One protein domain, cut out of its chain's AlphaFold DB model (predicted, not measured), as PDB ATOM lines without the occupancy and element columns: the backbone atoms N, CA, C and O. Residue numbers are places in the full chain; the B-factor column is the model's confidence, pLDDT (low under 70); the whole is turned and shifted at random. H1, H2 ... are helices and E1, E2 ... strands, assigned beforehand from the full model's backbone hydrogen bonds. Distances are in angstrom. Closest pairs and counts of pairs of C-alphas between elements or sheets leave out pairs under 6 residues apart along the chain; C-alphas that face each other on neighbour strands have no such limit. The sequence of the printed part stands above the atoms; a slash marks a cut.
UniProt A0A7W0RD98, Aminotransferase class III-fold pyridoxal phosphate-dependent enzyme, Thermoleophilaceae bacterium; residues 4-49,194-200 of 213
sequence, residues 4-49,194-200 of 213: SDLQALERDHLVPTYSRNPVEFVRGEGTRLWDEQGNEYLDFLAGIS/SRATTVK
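Overview. This is residues 4 to 49 and 194 to 200 of the 213 residues of the protein "Aminotransferase class III-fold pyridoxal phosphate-dependent enzyme" of Thermoleophilaceae bacterium (UniProt A0A7W0RD98). A small sheet of three short strands, E1, E2 and E3, makes one end of the domain, and the helix H1 is held away from it at the other end of a long, open loop. Residues 8 to 19, of which 8 to 13 belong to H1, stick out from the body, while the short helix H2 follows the sheet and the last stretch, residues 194 to 200, runs past E3. The printed part has 53 residues, with two named helices and three named strands in the order H1, E1, E2, E3, H2; the sheet's order is E1, E2, E3, antiparallel throughout. The class is mixed, helices and strands, though under half of the printed residues, 26 of 53, are in named elements. The whole is only just loose, close to compact, with a radius of gyration of the C-alphas of 12.3 A, and spans 33 by 24 by 16 A.

Arrangement. The sheet is a meander, each strand the antiparallel neighbour of the one before: E1, residues 25 to 29, E2, residues 32 to 35, and E3, residues 40 to 42. E1 and E2 form a hairpin at 158 degrees between their directions; N 34 and O 27 are within hydrogen-bond range at 2.8 A, as are N 26 and O 34 at 2.9 A. The C-alphas of Phe 25 and Asp 35 face each other at 4.2 A. E2 and E3 form a second hairpin, at 142 degrees, with N 41 and O 33 at 2.8 A and N 33 and O 41 at 3.0 A. E1 and E3 are the edge strands. H2, residues 46 to 49, is not on the sheet, and it is apart from E1 and E2. H1, residues 4 to 13, is not on the sheet either, with 0 pairs of C-alphas within 10 A, and it is apart from H2. Every O i to N i+4 pair in H1 is within hydrogen-bond range; H2 is too short for such a pair.

Along the chain. E1 begins at C-alpha 25, (-32.442, 24.224, 26.597), and is 11.2 A long; E2 is 10.3 A and E3 7.1 A. H1 begins at C-alpha 4, (-26.324, 11.906, 26.690), and is 14.1 A long. H2, 5.0 A long, ends at C-alpha 49, (-26.033, 39.606, 22.889).

Size, cuts and confidence. The two C-alphas farthest apart are those of Asp 12 and Gly 30, 33.3 A. Residues 50 to 193 are not printed, and C-alphas 49 and 194 are 16.1 A apart across the cut. The link from H1 to E1, 11 residues, is long; those from E1 to E2, E2 to E3 and E3 to H2 are tight. The mean pLDDT of the printed part is 89.9, and residues 194 to 200 are under 70.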
ATOM      1  N   SER A   4     -27.426  12.828  26.998       97.38
ATOM      2  CA  SER A   4     -26.324  11.906  26.690       97.38
ATOM      3  C   SER A   4     -26.376  11.376  25.259       97.38
ATOM      4  O   SER A   4     -25.331  11.238  24.623       97.38
ATOM      5  N   ASP A   5     -27.576  11.128  24.726       97.88
ATOM      6  CA  ASP A   5     -27.738  10.728  23.326       97.88
ATOM      7  C   ASP A   5     -27.303  11.869  22.389       97.88
ATOM      8  O   ASP A   5     -26.594  11.630  21.412       97.88
ATOM      9  N   LEU A   6     -27.656  13.123  22.709       97.00
ATOM     10  CA  LEU A   6     -27.228  14.298  21.937       97.00
ATOM     11  C   LEU A   6     -25.711  14.502  21.971       97.00
ATOM     12  O   LEU A   6     -25.112  14.784  20.937       97.00
ATOM     13  N   GLN A   7     -25.078  14.323  23.131       97.12
ATOM     14  CA  GLN A   7     -23.619  14.407  23.270       97.12
ATOM     15  C   GLN A   7     -22.900  13.310  22.474       97.12
ATOM     16  O   GLN A   7     -21.818  13.542  21.931       97.12
ATOM     17  N   ALA A   8     -23.494  12.116  22.381       97.88
ATOM     18  CA  ALA A   8     -22.969  11.058  21.529       97.88
ATOM     19  C   ALA A   8     -23.043  11.452  20.047       97.88
ATOM     20  O   ALA A   8     -22.030  11.378  19.355       97.88
ATOM     21  N   LEU A   9     -24.194  11.958  19.592       97.81
ATOM     22  CA  LEU A   9     -24.351  12.454  18.223       97.81
ATOM     23  C   LEU A   9     -23.398  13.616  17.911       97.81
ATOM     24  O   LEU A   9     -22.822  13.656  16.829       97.81
ATOM     25  N   GLU A  10     -23.199  14.548  18.846       96.50
ATOM     26  CA  GLU A  10     -22.232  15.640  18.697       96.50
ATOM     27  C   GLU A  10     -20.822  15.101  18.466       96.50
ATOM     28  O   GLU A  10     -20.171  15.494  17.501       96.50
ATOM     29  N   ARG A  11     -20.355  14.200  19.335       96.81
ATOM     30  CA  ARG A  11     -19.008  13.629  19.240       96.81
ATOM     31  C   ARG A  11     -18.793  12.902  17.912       96.81
ATOM     32  O   ARG A  11     -17.708  12.989  17.345       96.81
ATOM     33  N   ASP A  12     -19.814  12.197  17.437       98.06
ATOM     34  CA  ASP A  12     -19.692  11.325  16.272       98.06
ATOM     35  C   ASP A  12     -19.917  12.083  14.945       98.06
ATOM     36  O   ASP A  12     -19.492  11.612  13.886       98.06
ATOM     37  N   HIS A  13     -20.560  13.263  14.975       98.06
ATOM     38  CA  HIS A  13     -21.009  13.955  13.756       98.06
ATOM     39  C   HIS A  13     -20.679  15.453  13.654       98.06
ATOM     40  O   HIS A  13     -20.825  16.016  12.567       98.06
ATOM     41  N   LEU A  14     -20.233  16.127  14.721       97.31
ATOM     42  CA  LEU A  14     -19.899  17.556  14.686       97.31
ATOM     43  C   LEU A  14     -18.398  17.807  14.845       97.31
ATOM     44  O   LEU A  14     -17.718  17.213  15.675       97.31
ATOM     45  N   VAL A  15     -17.882  18.770  14.077       97.19
ATOM     46  CA  VAL A  15     -16.499  19.237  14.236       97.19
ATOM     47  C   VAL A  15     -16.357  19.913  15.613       97.19
ATOM     48  O   VAL A  15     -17.125  20.843  15.903       97.19
ATOM     49  N   PRO A  16     -15.376  19.516  16.451       95.06
ATOM     50  CA  PRO A  16     -15.260  19.956  17.844       95.06
ATOM     51  C   PRO A  16     -14.696  21.382  17.954       95.06
ATOM     52  O   PRO A  16     -13.559  21.611  18.352       95.06
ATOM     53  N   THR A  17     -15.504  22.370  17.568       93.81
ATOM     54  CA  THR A  17     -15.130  23.797  17.531       93.81
ATOM     55  C   THR A  17     -15.599  24.596  18.750       93.81
ATOM     56  O   THR A  17     -15.273  25.781  18.869       93.81
ATOM     57  N   TYR A  18     -16.356  23.966  19.654       92.94
ATOM     58  CA  TYR A  18     -16.923  24.583  20.850       92.94
ATOM     59  C   TYR A  18     -16.803  23.657  22.057       92.94
ATOM     60  O   TYR A  18     -17.036  22.457  21.946       92.94
ATOM     61  N   SER A  19     -16.538  24.248  23.219       91.38
ATOM     62  CA  SER A  19     -16.703  23.595  24.519       91.38
ATOM     63  C   SER A  19     -18.089  23.942  25.058       91.38
ATOM     64  O   SER A  19     -18.322  25.078  25.477       91.38
ATOM     65  N   ARG A  20     -19.031  22.997  24.993       92.75
ATOM     66  CA  ARG A  20     -20.428  23.214  25.398       92.75
ATOM     67  C   ARG A  20     -20.629  22.935  26.890       92.75
ATOM     68  O   ARG A  20     -20.023  22.021  27.444       92.75
ATOM     69  N   ASN A  21     -21.510  23.704  27.533       93.88
ATOM     70  CA  ASN A  21     -22.032  23.338  28.850       93.88
ATOM     71  C   ASN A  21     -23.011  22.160  28.694       93.88
ATOM     72  O   ASN A  21     -23.766  22.151  27.720       93.88
ATOM     73  N   PRO A  22     -23.038  21.190  29.624       94.56
ATOM     74  CA  PRO A  22     -23.885  20.004  29.520       94.56
ATOM     75  C   PRO A  22     -25.328  20.314  29.954       94.56
ATOM     76  O   PRO A  22     -25.777  19.859  31.001       94.56
ATOM     77  N   VAL A  23     -26.035  21.129  29.172       95.75
ATOM     78  CA  VAL A  23     -27.447  21.482  29.376       95.75
ATOM     79  C   VAL A  23     -28.137  21.597  28.021       95.75
ATOM     80  O   VAL A  23     -27.589  22.212  27.102       95.75
ATOM     81  N   GLU A  24     -29.330  21.020  27.894       97.25
ATOM     82  CA  GLU A  24     -30.170  21.163  26.709       97.25
ATOM     83  C   GLU A  24     -31.330  22.109  27.026       97.25
ATOM     84  O   GLU A  24     -32.286  21.747  27.699       97.25
ATOM     85  N   PHE A  25     -31.283  23.339  26.515       97.38
ATOM     86  CA  PHE A  25     -32.442  24.224  26.597       97.38
ATOM     87  C   PHE A  25     -33.459  23.872  25.512       97.38
ATOM     88  O   PHE A  25     -33.174  24.009  24.323       97.38
ATOM     89  N   VAL A  26     -34.661  23.468  25.925       97.81
ATOM     90  CA  VAL A  26     -35.746  23.033  25.026       97.81
ATOM     91  C   VAL A  26     -36.820  24.102  24.826       97.81
ATOM     92  O   VAL A  26     -37.646  24.001  23.920       97.81
ATOM     93  N   ARG A  27     -36.828  25.146  25.666       98.19
ATOM     94  CA  ARG A  27     -37.773  26.263  25.567       98.19
ATOM     95  C   ARG A  27     -37.121  27.569  25.996       98.19
ATOM     96  O   ARG A  27     -36.363  27.599  26.960       98.19
ATOM     97  N   GLY A  28     -37.482  28.659  25.325       97.75
ATOM     98  CA  GLY A  28     -37.116  30.016  25.719       97.75
ATOM     99  C   GLY A  28     -38.280  30.986  25.532       97.75
ATOM    100  O   GLY A  28     -39.002  30.906  24.535       97.75
ATOM    101  N   GLU A  29     -38.448  31.895  26.488       97.88
ATOM    102  CA  GLU A  29     -39.498  32.915  26.513       97.88
ATOM    103  C   GLU A  29     -39.013  34.146  27.287       97.88
ATOM    104  O   GLU A  29     -38.636  34.057  28.459       97.88
ATOM    105  N   GLY A  30     -39.011  35.310  26.633       96.62
ATOM    106  CA  GLY A  30     -38.521  36.545  27.243       96.62
ATOM    107  C   GLY A  30     -37.061  36.397  27.677       96.62
ATOM    108  O   GLY A  30     -36.199  36.065  26.870       96.62
ATOM    109  N   THR A  31     -36.763  36.617  28.952       97.44
ATOM    110  CA  THR A  31     -35.400  36.479  29.499       97.44
ATOM    111  C   THR A  31     -35.108  35.088  30.065       97.44
ATOM    112  O   THR A  31     -34.086  34.896  30.720       97.44
ATOM    113  N   ARG A  32     -36.004  34.116  29.873       98.19
ATOM    114  CA  ARG A  32     -35.937  32.816  30.544       98.19
ATOM    115  C   ARG A  32     -35.733  31.668  29.569       98.19
ATOM    116  O   ARG A  32     -36.208  31.704  28.433       98.19
ATOM    117  N   LEU A  33     -35.053  30.641  30.064       98.31
ATOM    118  CA  LEU A  33     -34.819  29.365  29.399       98.31
ATOM    119  C   LEU A  33     -35.303  28.224  30.294       98.31
ATOM    120  O   LEU A  33     -35.226  28.329  31.517       98.31
ATOM    121  N   TRP A  34     -35.766  27.135  29.688       98.44
ATOM    122  CA  TRP A  34     -36.095  25.892  30.381       98.44
ATOM    123  C   TRP A  34     -35.334  24.735  29.753       98.44
ATOM    124  O   TRP A  34     -35.284  24.622  28.524       98.44
ATOM    125  N   ASP A  35     -34.731  23.908  30.601       97.94
ATOM    126  CA  ASP A  35     -34.026  22.705  30.167       97.94
ATOM    127  C   ASP A  35     -34.975  21.517  29.941       97.94
ATOM    128  O   ASP A  35     -36.186  21.598  30.184       97.94
ATOM    129  N   GLU A  36     -34.432  20.403  29.461       97.00
ATOM    130  CA  GLU A  36     -35.168  19.172  29.170       97.00
ATOM    131  C   GLU A  36     -35.789  18.511  30.415       97.00
ATOM    132  O   GLU A  36     -36.711  17.702  30.302       97.00
ATOM    133  N   GLN A  37     -35.317  18.878  31.608       96.06
ATOM    134  CA  GLN A  37     -35.837  18.430  32.903       96.06
ATOM    135  C   GLN A  37     -36.893  19.397  33.469       96.06
ATOM    136  O   GLN A  37     -37.441  19.156  34.546       96.06
ATOM    137  N   GLY A  38     -37.190  20.489  32.756       96.88
ATOM    138  CA  GLY A  38     -38.136  21.525  33.165       96.88
ATOM    139  C   GLY A  38     -37.566  22.545  34.154       96.88
ATOM    140  O   GLY A  38     -38.324  23.368  34.672       96.88
ATOM    141  N   ASN A  39     -36.257  22.533  34.425       97.69
ATOM    142  CA  ASN A  39     -35.625  23.553  35.253       97.69
ATOM    143  C   ASN A  39     -35.615  24.887  34.511       97.69
ATOM    144  O   ASN A  39     -35.269  24.958  33.336       97.69
ATOM    145  N   GLU A  40     -35.947  25.954  35.223       97.94
ATOM    146  CA  GLU A  40     -35.948  27.312  34.693       97.94
ATOM    147  C   GLU A  40     -34.628  28.030  34.978       97.94
ATOM    148  O   GLU A  40     -34.015  27.845  36.032       97.94
ATOM    149  N   TYR A  41     -34.225  28.902  34.059       97.94
ATOM    150  CA  TYR A  41     -33.016  29.699  34.157       97.94
ATOM    151  C   TYR A  41     -33.255  31.132  33.686       97.94
ATOM    152  O   TYR A  41     -34.017  31.370  32.747       97.94
ATOM    153  N   LEU A  42     -32.563  32.087  34.308       97.69
ATOM    154  CA  LEU A  42     -32.478  33.464  33.817       97.69
ATOM    155  C   LEU A  42     -31.264  33.610  32.885       97.69
ATOM    156  O   LEU A  42     -30.135  33.332  33.297       97.69
ATOM    157  N   ASP A  43     -31.499  34.033  31.643       96.69
ATOM    158  CA  ASP A  43     -30.468  34.137  30.607       96.69
ATOM    159  C   ASP A  43     -29.765  35.502  30.630       96.69
ATOM    160  O   ASP A  43     -30.297  36.508  30.164       96.69
ATOM    161  N   PHE A  44     -28.536  35.517  31.150       95.12
ATOM    162  CA  PHE A  44     -27.633  36.675  31.110       95.12
ATOM    163  C   PHE A  44     -26.663  36.656  29.923       95.12
ATOM    164  O   PHE A  44     -25.920  37.616  29.723       95.12
ATOM    165  N   LEU A  45     -26.638  35.573  29.143       93.56
ATOM    166  CA  LEU A  45     -25.792  35.465  27.959       93.56
ATOM    167  C   LEU A  45     -26.496  36.058  26.733       93.56
ATOM    168  O   LEU A  45     -25.834  36.637  25.867       93.56
ATOM    169  N   ALA A  46     -27.819  35.887  26.642       93.94
ATOM    170  CA  ALA A  46     -28.660  36.307  25.521       93.94
ATOM    171  C   ALA A  46     -28.095  35.846  24.166       93.94
ATOM    172  O   ALA A  46     -28.087  36.591  23.185       93.94
ATOM    173  N   GLY A  47     -27.537  34.630  24.117       90.56
ATOM    174  CA  GLY A  47     -26.859  34.109  22.928       90.56
ATOM    175  C   GLY A  47     -25.646  34.937  22.488       90.56
ATOM    176  O   GLY A  47     -25.417  35.082  21.295       90.56
ATOM    177  N   ILE A  48     -24.883  35.494  23.433       93.19
ATOM    178  CA  ILE A  48     -23.806  36.463  23.183       93.19
ATOM    179  C   ILE A  48     -24.396  37.749  22.574       93.19
ATOM    180  O   ILE A  48     -23.996  38.198  21.502       93.19
ATOM    181  N   SER A  49     -25.370  38.344  23.277       92.56
ATOM    182  CA  SER A  49     -26.033  39.606  22.889       92.56
ATOM    183  C   SER A  49     -26.845  39.540  21.576       92.56
ATOM    184  O   SER A  49     -27.107  40.558  20.935       92.56
ATOM    185  N   SER A 194     -14.800  31.108  30.490       34.81
ATOM    186  CA  SER A 194     -15.445  31.416  31.756       34.81
ATOM    187  C   SER A 194     -16.918  31.051  31.629       34.81
ATOM    188  O   SER A 194     -17.595  31.392  30.660       34.81
ATOM    189  N   ARG A 195     -17.375  30.243  32.587       41.78
ATOM    190  CA  ARG A 195     -18.723  29.681  32.675       41.78
ATOM    191  C   ARG A 195     -19.759  30.767  32.374       41.78
ATOM    192  O   ARG A 195     -19.906  31.693  33.162       41.78
ATOM    193  N   ALA A 196     -20.481  30.646  31.262       43.88
ATOM    194  CA  ALA A 196     -21.700  31.417  31.063       43.88
ATOM    195  C   ALA A 196     -22.669  31.047  32.196       43.88
ATOM    196  O   ALA A 196     -23.123  29.905  32.282       43.88
ATOM    197  N   THR A 197     -22.898  31.976  33.121       49.81
ATOM    198  CA  THR A 197     -23.688  31.730  34.326       49.81
ATOM    199  C   THR A 197     -25.165  31.926  34.012       49.81
ATOM    200  O   THR A 197     -25.713  33.015  34.159       49.81
ATOM    201  N   THR A 198     -25.833  30.864  33.580       54.22
ATOM    202  CA  THR A 198     -27.294  30.790  33.642       54.22
ATOM    203  C   THR A 198     -27.657  30.412  35.078       54.22
ATOM    204  O   THR A 198     -27.295  29.334  35.552       54.22
ATOM    205  N   VAL A 199     -28.304  31.315  35.816       57.38
ATOM    206  CA  VAL A 199     -28.622  31.091  37.237       57.38
ATOM    207  C   VAL A 199     -29.974  30.388  37.345       57.38
ATOM    208  O   VAL A 199     -30.976  30.891  36.831       57.38
ATOM    209  N   LYS A 200     -30.003  29.239  38.030       54.34
ATOM    210  CA  LYS A 200     -31.237  28.536  38.401       54.34
ATOM    211  C   LYS A 200     -31.895  29.262  39.587       54.34
ATOM    212  O   LYS A 200     -31.241  29.421  40.621       54.34
TER     213      LYS A 200